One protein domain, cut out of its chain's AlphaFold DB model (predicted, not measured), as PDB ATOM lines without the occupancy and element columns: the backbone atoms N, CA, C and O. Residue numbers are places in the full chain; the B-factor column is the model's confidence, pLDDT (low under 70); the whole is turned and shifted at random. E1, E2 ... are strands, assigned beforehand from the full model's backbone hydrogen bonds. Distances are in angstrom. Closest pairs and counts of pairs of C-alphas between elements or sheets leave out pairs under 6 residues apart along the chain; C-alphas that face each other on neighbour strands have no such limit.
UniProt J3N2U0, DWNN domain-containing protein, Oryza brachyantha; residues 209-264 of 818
ATOM      1  N   VAL A 209     225.467 179.023 330.980       83.12
ATOM      2  CA  VAL A 209     225.994 177.872 330.242       83.12
ATOM      3  C   VAL A 209     226.273 178.283 328.796       83.12
ATOM      4  O   VAL A 209     225.416 178.859 328.127       83.12
ATOM      5  N   CYS A 210     227.466 177.979 328.282       81.94
ATOM      6  CA  CYS A 210     227.838 178.341 326.918       81.94
ATOM      7  C   CYS A 210     227.003 177.575 325.879       81.94
ATOM      8  O   CYS A 210     227.098 176.354 325.770       81.94
ATOM      9  N   HIS A 211     226.244 178.287 325.042       78.81
ATOM     10  CA  HIS A 211     225.368 177.668 324.035       78.81
ATOM     11  C   HIS A 211     226.091 176.881 322.917       78.81
ATOM     12  O   HIS A 211     225.410 176.186 322.168       78.81
ATOM     13  N   ARG A 212     227.429 176.964 322.794       78.12
ATOM     14  CA  ARG A 212     228.220 176.211 321.793       78.12
ATOM     15  C   ARG A 212     228.661 174.834 322.313       78.12
ATOM     16  O   ARG A 212     228.444 173.834 321.646       78.12
ATOM     17  N   CYS A 213     229.206 174.761 323.531       77.38
ATOM     18  CA  CYS A 213     229.727 173.513 324.120       77.38
ATOM     19  C   CYS A 213     228.901 172.939 325.290       77.38
ATOM     20  O   CYS A 213     229.194 171.845 325.760       77.38
ATOM     21  N   LYS A 214     227.884 173.665 325.780       79.62
ATOM     22  CA  LYS A 214     227.070 173.352 326.975       79.62
ATOM     23  C   LYS A 214     227.833 173.278 328.311       79.62
ATOM     24  O   LYS A 214     227.287 172.786 329.294       79.62
ATOM     25  N   VAL A 215     229.051 173.818 328.388       79.44
ATOM     26  CA  VAL A 215     229.829 173.928 329.639       79.44
ATOM     27  C   VAL A 215     229.627 175.324 330.265       79.44
ATOM     28  O   VAL A 215     229.609 176.316 329.527       79.44
ATOM     29  N   PRO A 216     229.448 175.449 331.595       81.19
ATOM     30  CA  PRO A 216     229.381 176.743 332.280       81.19
ATOM     31  C   PRO A 216     230.742 177.457 332.369       81.19
ATOM     32  O   PRO A 216     231.792 176.902 332.049       81.19
ATOM     33  N   GLY A 217     230.730 178.712 332.829       81.31
ATOM     34  CA  GLY A 217     231.944 179.430 333.251       81.31
ATOM     35  C   GLY A 217     232.682 180.237 332.176       81.31
ATOM     36  O   GLY A 217     233.633 180.939 332.509       81.31
ATOM     37  N   HIS A 218     232.232 180.227 330.918       83.62
ATOM     38  CA  HIS A 218     232.740 181.116 329.864       83.62
ATOM     39  C   HIS A 218     231.615 181.580 328.925       83.62
ATOM     40  O   HIS A 218     230.661 180.845 328.678       83.62
ATOM     41  N   PHE A 219     231.731 182.789 328.369       83.00
ATOM     42  CA  PHE A 219     230.815 183.285 327.334       83.00
ATOM     43  C   PHE A 219     231.053 182.604 325.981       83.00
ATOM     44  O   PHE A 219     232.185 182.252 325.655       83.00
ATOM     45  N   ILE A 220     230.021 182.520 325.133       81.81
ATOM     46  CA  ILE A 220     230.111 181.921 323.784       81.81
ATOM     47  C   ILE A 220     231.234 182.508 322.901       81.81
ATOM     48  O   ILE A 220     231.816 181.797 322.088       81.81
ATOM     49  N   GLN A 221     231.592 183.782 323.097       78.25
ATOM     50  CA  GLN A 221     232.695 184.449 322.388       78.25
ATOM     51  C   GLN A 221     234.086 183.912 322.774       78.25
ATOM     52  O   GLN A 221     235.022 184.016 321.986       78.25
ATOM     53  N   HIS A 222     234.215 183.298 323.950       74.50
ATOM     54  CA  HIS A 222     235.452 182.741 324.504       74.50
ATOM     55  C   HIS A 222     235.337 181.226 324.735       74.50
ATOM     56  O   HIS A 222     235.922 180.682 325.669       74.50
ATOM     57  N   CYS A 223     234.551 180.534 323.906       79.06
ATOM     58  CA  CYS A 223     234.420 179.085 323.985       79.06
ATOM     59  C   CYS A 223     235.735 178.392 323.577       79.06
ATOM     60  O   CYS A 223     236.266 178.715 322.514       79.06
ATOM     61  N   PRO A 224     236.269 177.437 324.366       80.19
ATOM     62  CA  PRO A 224     237.519 176.756 324.023       80.19
ATOM     63  C   PRO A 224     237.398 175.890 322.758       80.19
ATOM     64  O   PRO A 224     238.398 175.658 322.094       80.19
ATOM     65  N   THR A 225     236.181 175.488 322.368       73.88
ATOM     66  CA  THR A 225     235.890 174.787 321.101       73.88
ATOM     67  C   THR A 225     235.618 175.757 319.935       73.88
ATOM     68  O   THR A 225     234.883 175.429 318.999       73.88
ATOM     69  N   ASN A 226     236.138 176.993 319.987       70.06
ATOM     70  CA  ASN A 226     235.980 178.002 318.931       70.06
ATOM     71  C   ASN A 226     236.786 177.634 317.667       70.06
ATOM     72  O   ASN A 226     237.847 178.193 317.402       70.06
ATOM     73  N   GLY A 227     236.243 176.716 316.869       65.75
ATOM     74  CA  GLY A 227     236.834 176.227 315.617       65.75
ATOM     75  C   GLY A 227     236.305 174.852 315.198       65.75
ATOM     76  O   GLY A 227     236.336 174.514 314.017       65.75
ATOM     77  N   ASP A 228     235.763 174.083 316.145       67.06
ATOM     78  CA  ASP A 228     235.275 172.729 315.905       67.06
ATOM     79  C   ASP A 228     233.848 172.711 315.344       67.06
ATOM     80  O   ASP A 228     232.866 172.798 316.086       67.06
ATOM     81  N   ALA A 229     233.722 172.462 314.039       69.38
ATOM     82  CA  ALA A 229     232.433 172.324 313.348       69.38
ATOM     83  C   ALA A 229     231.494 171.250 313.952       69.38
ATOM     84  O   ALA A 229     230.292 171.271 313.704       69.38
ATOM     85  N   ARG A 230     232.015 170.330 314.781       63.84
ATOM     86  CA  ARG A 230     231.225 169.321 315.517       63.84
ATOM     87  C   ARG A 230     230.334 169.920 316.612       63.84
ATOM     88  O   ARG A 230     229.348 169.295 316.987       63.84
ATOM     89  N   PHE A 231     230.672 171.105 317.127       61.84
ATOM     90  CA  PHE A 231     229.903 171.805 318.164       61.84
ATOM     91  C   PHE A 231     229.027 172.938 317.600       61.84
ATOM     92  O   PHE A 231     228.215 173.515 318.323       61.84
ATOM     93  N   ASP A 232     229.117 173.218 316.297       64.50
ATOM     94  CA  ASP A 232     228.297 174.218 315.605       64.50
ATOM     95  C   ASP A 232     226.923 173.665 315.206       64.50
ATOM     96  O   ASP A 232     226.547 173.612 314.035       64.50
ATOM     97  N   MET A 233     226.140 173.277 316.217       59.56
ATOM     98  CA  MET A 233     224.736 172.888 316.062       59.56
ATOM     99  C   MET A 233     223.901 174.072 315.551       59.56
ATOM    100  O   MET A 233     223.350 174.870 316.316       59.56
ATOM    101  N   LYS A 234     223.809 174.181 314.224       60.66
ATOM    102  CA  LYS A 234     223.032 175.179 313.485       60.66
ATOM    103  C   LYS A 234     221.559 175.079 313.906       60.66
ATOM    104  O   LYS A 234     220.868 174.127 313.554       60.66
ATOM    105  N   ARG A 235     221.081 176.048 314.697       61.12
ATOM    106  CA  ARG A 235     219.732 176.044 315.295       61.12
ATOM    107  C   ARG A 235     218.649 176.228 314.222       61.12
ATOM    108  O   ARG A 235     218.196 177.349 313.987       61.12
ATOM    109  N   MET A 236     218.250 175.126 313.585       59.72
ATOM    110  CA  MET A 236     217.081 175.060 312.704       59.72
ATOM    111  C   MET A 236     215.849 175.600 313.437       59.72
ATOM    112  O   MET A 236     215.680 175.382 314.642       59.72
ATOM    113  N   LYS A 237     214.989 176.321 312.716       69.69
ATOM    114  CA  LYS A 237     213.731 176.836 313.272       69.69
ATOM    115  C   LYS A 237     212.596 175.849 312.970       69.69
ATOM    116  O   LYS A 237     212.587 175.277 311.878       69.69
ATOM    117  N   PRO A 238     211.627 175.651 313.881       64.19
ATOM    118  CA  PRO A 238     210.401 174.949 313.528       64.19
ATOM    119  C   PRO A 238     209.637 175.760 312.460       64.19
ATOM    120  O   PRO A 238     209.589 176.990 312.564       64.19
ATOM    121  N   PRO A 239     209.044 175.122 311.434       61.38
ATOM    122  CA  PRO A 239     208.247 175.800 310.412       61.38
ATOM    123  C   PRO A 239     206.871 176.210 310.963       61.38
ATOM    124  O   PRO A 239     205.853 175.570 310.714       61.38
ATOM    125  N   THR A 240     206.832 177.295 311.734       63.97
ATOM    126  CA  THR A 240     205.586 177.917 312.200       63.97
ATOM    127  C   THR A 240     204.912 178.677 311.055       63.97
ATOM    128  O   THR A 240     205.490 179.633 310.540       63.97
ATOM    129  N   GLY A 241     203.696 178.276 310.675       65.81
ATOM    130  CA  GLY A 241     202.861 178.986 309.691       65.81
ATOM    131  C   GLY A 241     203.124 178.668 308.212       65.81
ATOM    132  O   GLY A 241     202.431 179.208 307.360       65.81
ATOM    133  N   ILE A 242     204.077 177.784 307.888       73.50
ATOM    134  CA  ILE A 242     204.341 177.343 306.506       73.50
ATOM    135  C   ILE A 242     203.713 175.952 306.300       73.50
ATOM    136  O   ILE A 242     204.018 175.042 307.078       73.50
ATOM    137  N   PRO A 243     202.863 175.736 305.276       73.56
ATOM    138  CA  PRO A 243     202.275 174.426 305.018       73.56
ATOM    139  C   PRO A 243     203.342 173.422 304.563       73.56
ATOM    140  O   PRO A 243     204.231 173.737 303.770       73.56
ATOM    141  N   LYS A 244     203.233 172.174 305.040       68.06
ATOM    142  CA  LYS A 244     204.218 171.102 304.784       68.06
ATOM    143  C   LYS A 244     204.438 170.810 303.292       68.06
ATOM    144  O   LYS A 244     205.518 170.365 302.928       68.06
ATOM    145  N   SER A 245     203.451 171.089 302.440       68.62
ATOM    146  CA  SER A 245     203.524 170.938 300.979       68.62
ATOM    147  C   SER A 245     204.523 171.880 300.295       68.62
ATOM    148  O   SER A 245     204.997 171.557 299.213       68.62
ATOM    149  N   MET A 246     204.876 173.014 300.912       66.81
ATOM    150  CA  MET A 246     205.838 173.980 300.356       66.81
ATOM    151  C   MET A 246     207.275 173.765 300.865       66.81
ATOM    152  O   MET A 246     208.172 174.537 300.530       66.81
ATOM    153  N   LEU A 247     207.517 172.737 301.689       73.44
ATOM    154  CA  LEU A 247     208.800 172.467 302.344       73.44
ATOM    155  C   LEU A 247     209.450 171.205 301.763       73.44
ATOM    156  O   LEU A 247     209.047 170.086 302.074       73.44
ATOM    157  N   MET A 248     210.491 171.382 300.947       76.62
ATOM    158  CA  MET A 248     211.204 170.271 300.317       76.62
ATOM    159  C   MET A 248     212.325 169.756 301.228       76.62
ATOM    160  O   MET A 248     213.279 170.482 301.538       76.62
ATOM    161  N   ALA A 249     212.201 168.501 301.669       75.25
ATOM    162  CA  ALA A 249     213.144 167.857 302.579       75.25
ATOM    163  C   ALA A 249     214.553 167.774 301.965       75.25
ATOM    164  O   ALA A 249     214.741 167.252 300.868       75.25
ATOM    165  N   THR A 250     215.541 168.314 302.676       70.75
ATOM    166  CA  THR A 250     216.935 168.467 302.230       70.75
ATOM    167  C   THR A 250     217.863 168.452 303.451       70.75
ATOM    168  O   THR A 250     217.537 169.079 304.461       70.75
ATOM    169  N   PRO A 251     219.023 167.765 303.409       71.75
ATOM    170  CA  PRO A 251     219.864 167.569 304.595       71.75
ATOM    171  C   PRO A 251     220.344 168.888 305.228       71.75
ATOM    172  O   PRO A 251     220.392 168.995 306.451       71.75
ATOM    173  N   ASP A 252     220.611 169.911 304.411       71.44
ATOM    174  CA  ASP A 252     221.122 171.223 304.838       71.44
ATOM    175  C   ASP A 252     220.037 172.296 305.076       71.44
ATOM    176  O   ASP A 252     220.351 173.479 305.260       71.44
ATOM    177  N   GLY A 253     218.757 171.904 305.049       68.88
ATOM    178  CA  GLY A 253     217.617 172.821 305.104       68.88
ATOM    179  C   GLY A 253     217.509 173.653 306.390       68.88
ATOM    180  O   GLY A 253     217.917 173.244 307.475       68.88
ATOM    181  N   SER A 254     216.945 174.857 306.276       69.31
ATOM    182  CA  SER A 254     216.834 175.836 307.372       69.31
ATOM    183  C   SER A 254     215.687 175.560 308.356       69.31
ATOM    184  O   SER A 254     215.736 176.028 309.501       69.31
ATOM    185  N   TYR A 255     214.674 174.808 307.923       73.62
ATOM    186  CA  TYR A 255     213.509 174.421 308.720       73.62
ATOM    187  C   TYR A 255     213.620 172.962 309.164       73.62
ATOM    188  O   TYR A 255     213.937 172.105 308.347       73.62
ATOM    189  N   ALA A 256     213.322 172.660 310.429       73.50
ATOM    190  CA  ALA A 256     213.308 171.279 310.919       73.50
ATOM    191  C   ALA A 256     211.949 170.607 310.660       73.50
ATOM    192  O   ALA A 256     210.916 171.114 311.102       73.50
ATOM    193  N   LEU A 257     211.938 169.447 309.998       73.00
ATOM    194  CA  LEU A 257     210.753 168.581 309.947       73.00
ATOM    195  C   LEU A 257     210.628 167.744 311.235       73.00
ATOM    196  O   LEU A 257     211.633 167.470 311.892       73.00
ATOM    197  N   PRO A 258     209.422 167.231 311.556       68.81
ATOM    198  CA  PRO A 258     209.229 166.236 312.619       68.81
ATOM    199  C   PRO A 258     210.058 164.947 312.449       68.81
ATOM    200  O   PRO A 258     210.273 164.232 313.419       68.81
ATOM    201  N   SER A 259     210.545 164.664 311.237       68.88
ATOM    202  CA  SER A 259     211.475 163.572 310.907       68.88
ATOM    203  C   SER A 259     212.945 163.862 311.255       68.88
ATOM    204  O   SER A 259     213.808 163.040 310.963       68.88
ATOM    205  N   GLY A 260     213.269 165.037 311.807       68.12
ATOM    206  CA  GLY A 260     214.641 165.455 312.127       68.12
ATOM    207  C   GLY A 260     215.484 165.904 310.925       68.12
ATOM    208  O   GLY A 260     216.571 166.444 311.109       68.12
ATOM    209  N   SER A 261     214.984 165.732 309.698       71.75
ATOM    210  CA  SER A 261     215.598 166.252 308.473       71.75
ATOM    211  C   SER A 261     215.344 167.753 308.305       71.75
ATOM    212  O   SER A 261     214.263 168.245 308.643       71.75
ATOM    213  N   GLY A 262     216.295 168.467 307.703       77.94
ATOM    214  CA  GLY A 262     216.062 169.831 307.233       77.94
ATOM    215  C   GLY A 262     215.054 169.893 306.075       77.94
ATOM    216  O   GLY A 262     214.763 168.895 305.411       77.94
ATOM    217  N   ALA A 263     214.539 171.090 305.807       77.31
ATOM    218  CA  ALA A 263     213.879 171.452 304.558       77.31
ATOM    219  C   ALA A 263     214.147 172.907 304.162       77.31
ATOM    220  O   ALA A 263     214.468 173.760 304.997       77.31
ATOM    221  N   VAL A 264     213.964 173.182 302.873       78.94
ATOM    222  CA  VAL A 264     213.967 174.519 302.270       78.94
ATOM    223  C   VAL A 264     212.571 174.790 301.706       78.94
ATOM    224  O   VAL A 264     211.910 173.878 301.209       78.94
TER     225      VAL A 264
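What this domain is: This is residues 209 to 264 of the 818 residues of the protein "DWNN domain-containing protein" of Oryza brachyantha (UniProt J3N2U0). With little regular structure, the domain is two small lobes joined by a long strung-out link: a hairpin of two short strands, E1 and E2, with its loop at one end, and a coil of loops, residues 209 to 226, at the other. The link, about residues 227 to 241, makes much of the length. The printed part has 56 residues, no named helix, and E1 then E2 in one antiparallel sheet; it is all strand by class, with 6 residues in named elements. It is a loose rod, radius of gyration of the C-alphas 14.7 A, spanning 43 by 20 by 16 A.

How they stand to each other: E1, residues 247 to 249, and E2, residues 262 to 264, form a hairpin, antiparallel at 135 degrees between directions. C-alphas 249 and 263 face each other at 4.2 A. N 248 and O 264 are within hydrogen-bond range at 2.9 A, as are N 264 and O 248 at 3.1 A. Residues 255 to 256 pair antiparallel with residues 262 to 263 of E2.

Where its parts are: E1 begins at C-alpha 247 (208.800, 172.467, 302.344) and is 6.3 A long. E2, 7.1 A long, ends at C-alpha 264 (213.967, 174.519, 302.270).

The domain as a whole: The C-alphas of Gly 217 and Ser 245, the two farthest apart, are 43.8 A apart. The printed part has no cut. The link from E1 to E2 is long, 12 residues. Mean pLDDT of the printed part is 72.2; residues 227 to 241, 244 to 246, 253 to 254 and 258 to 260 are under 70.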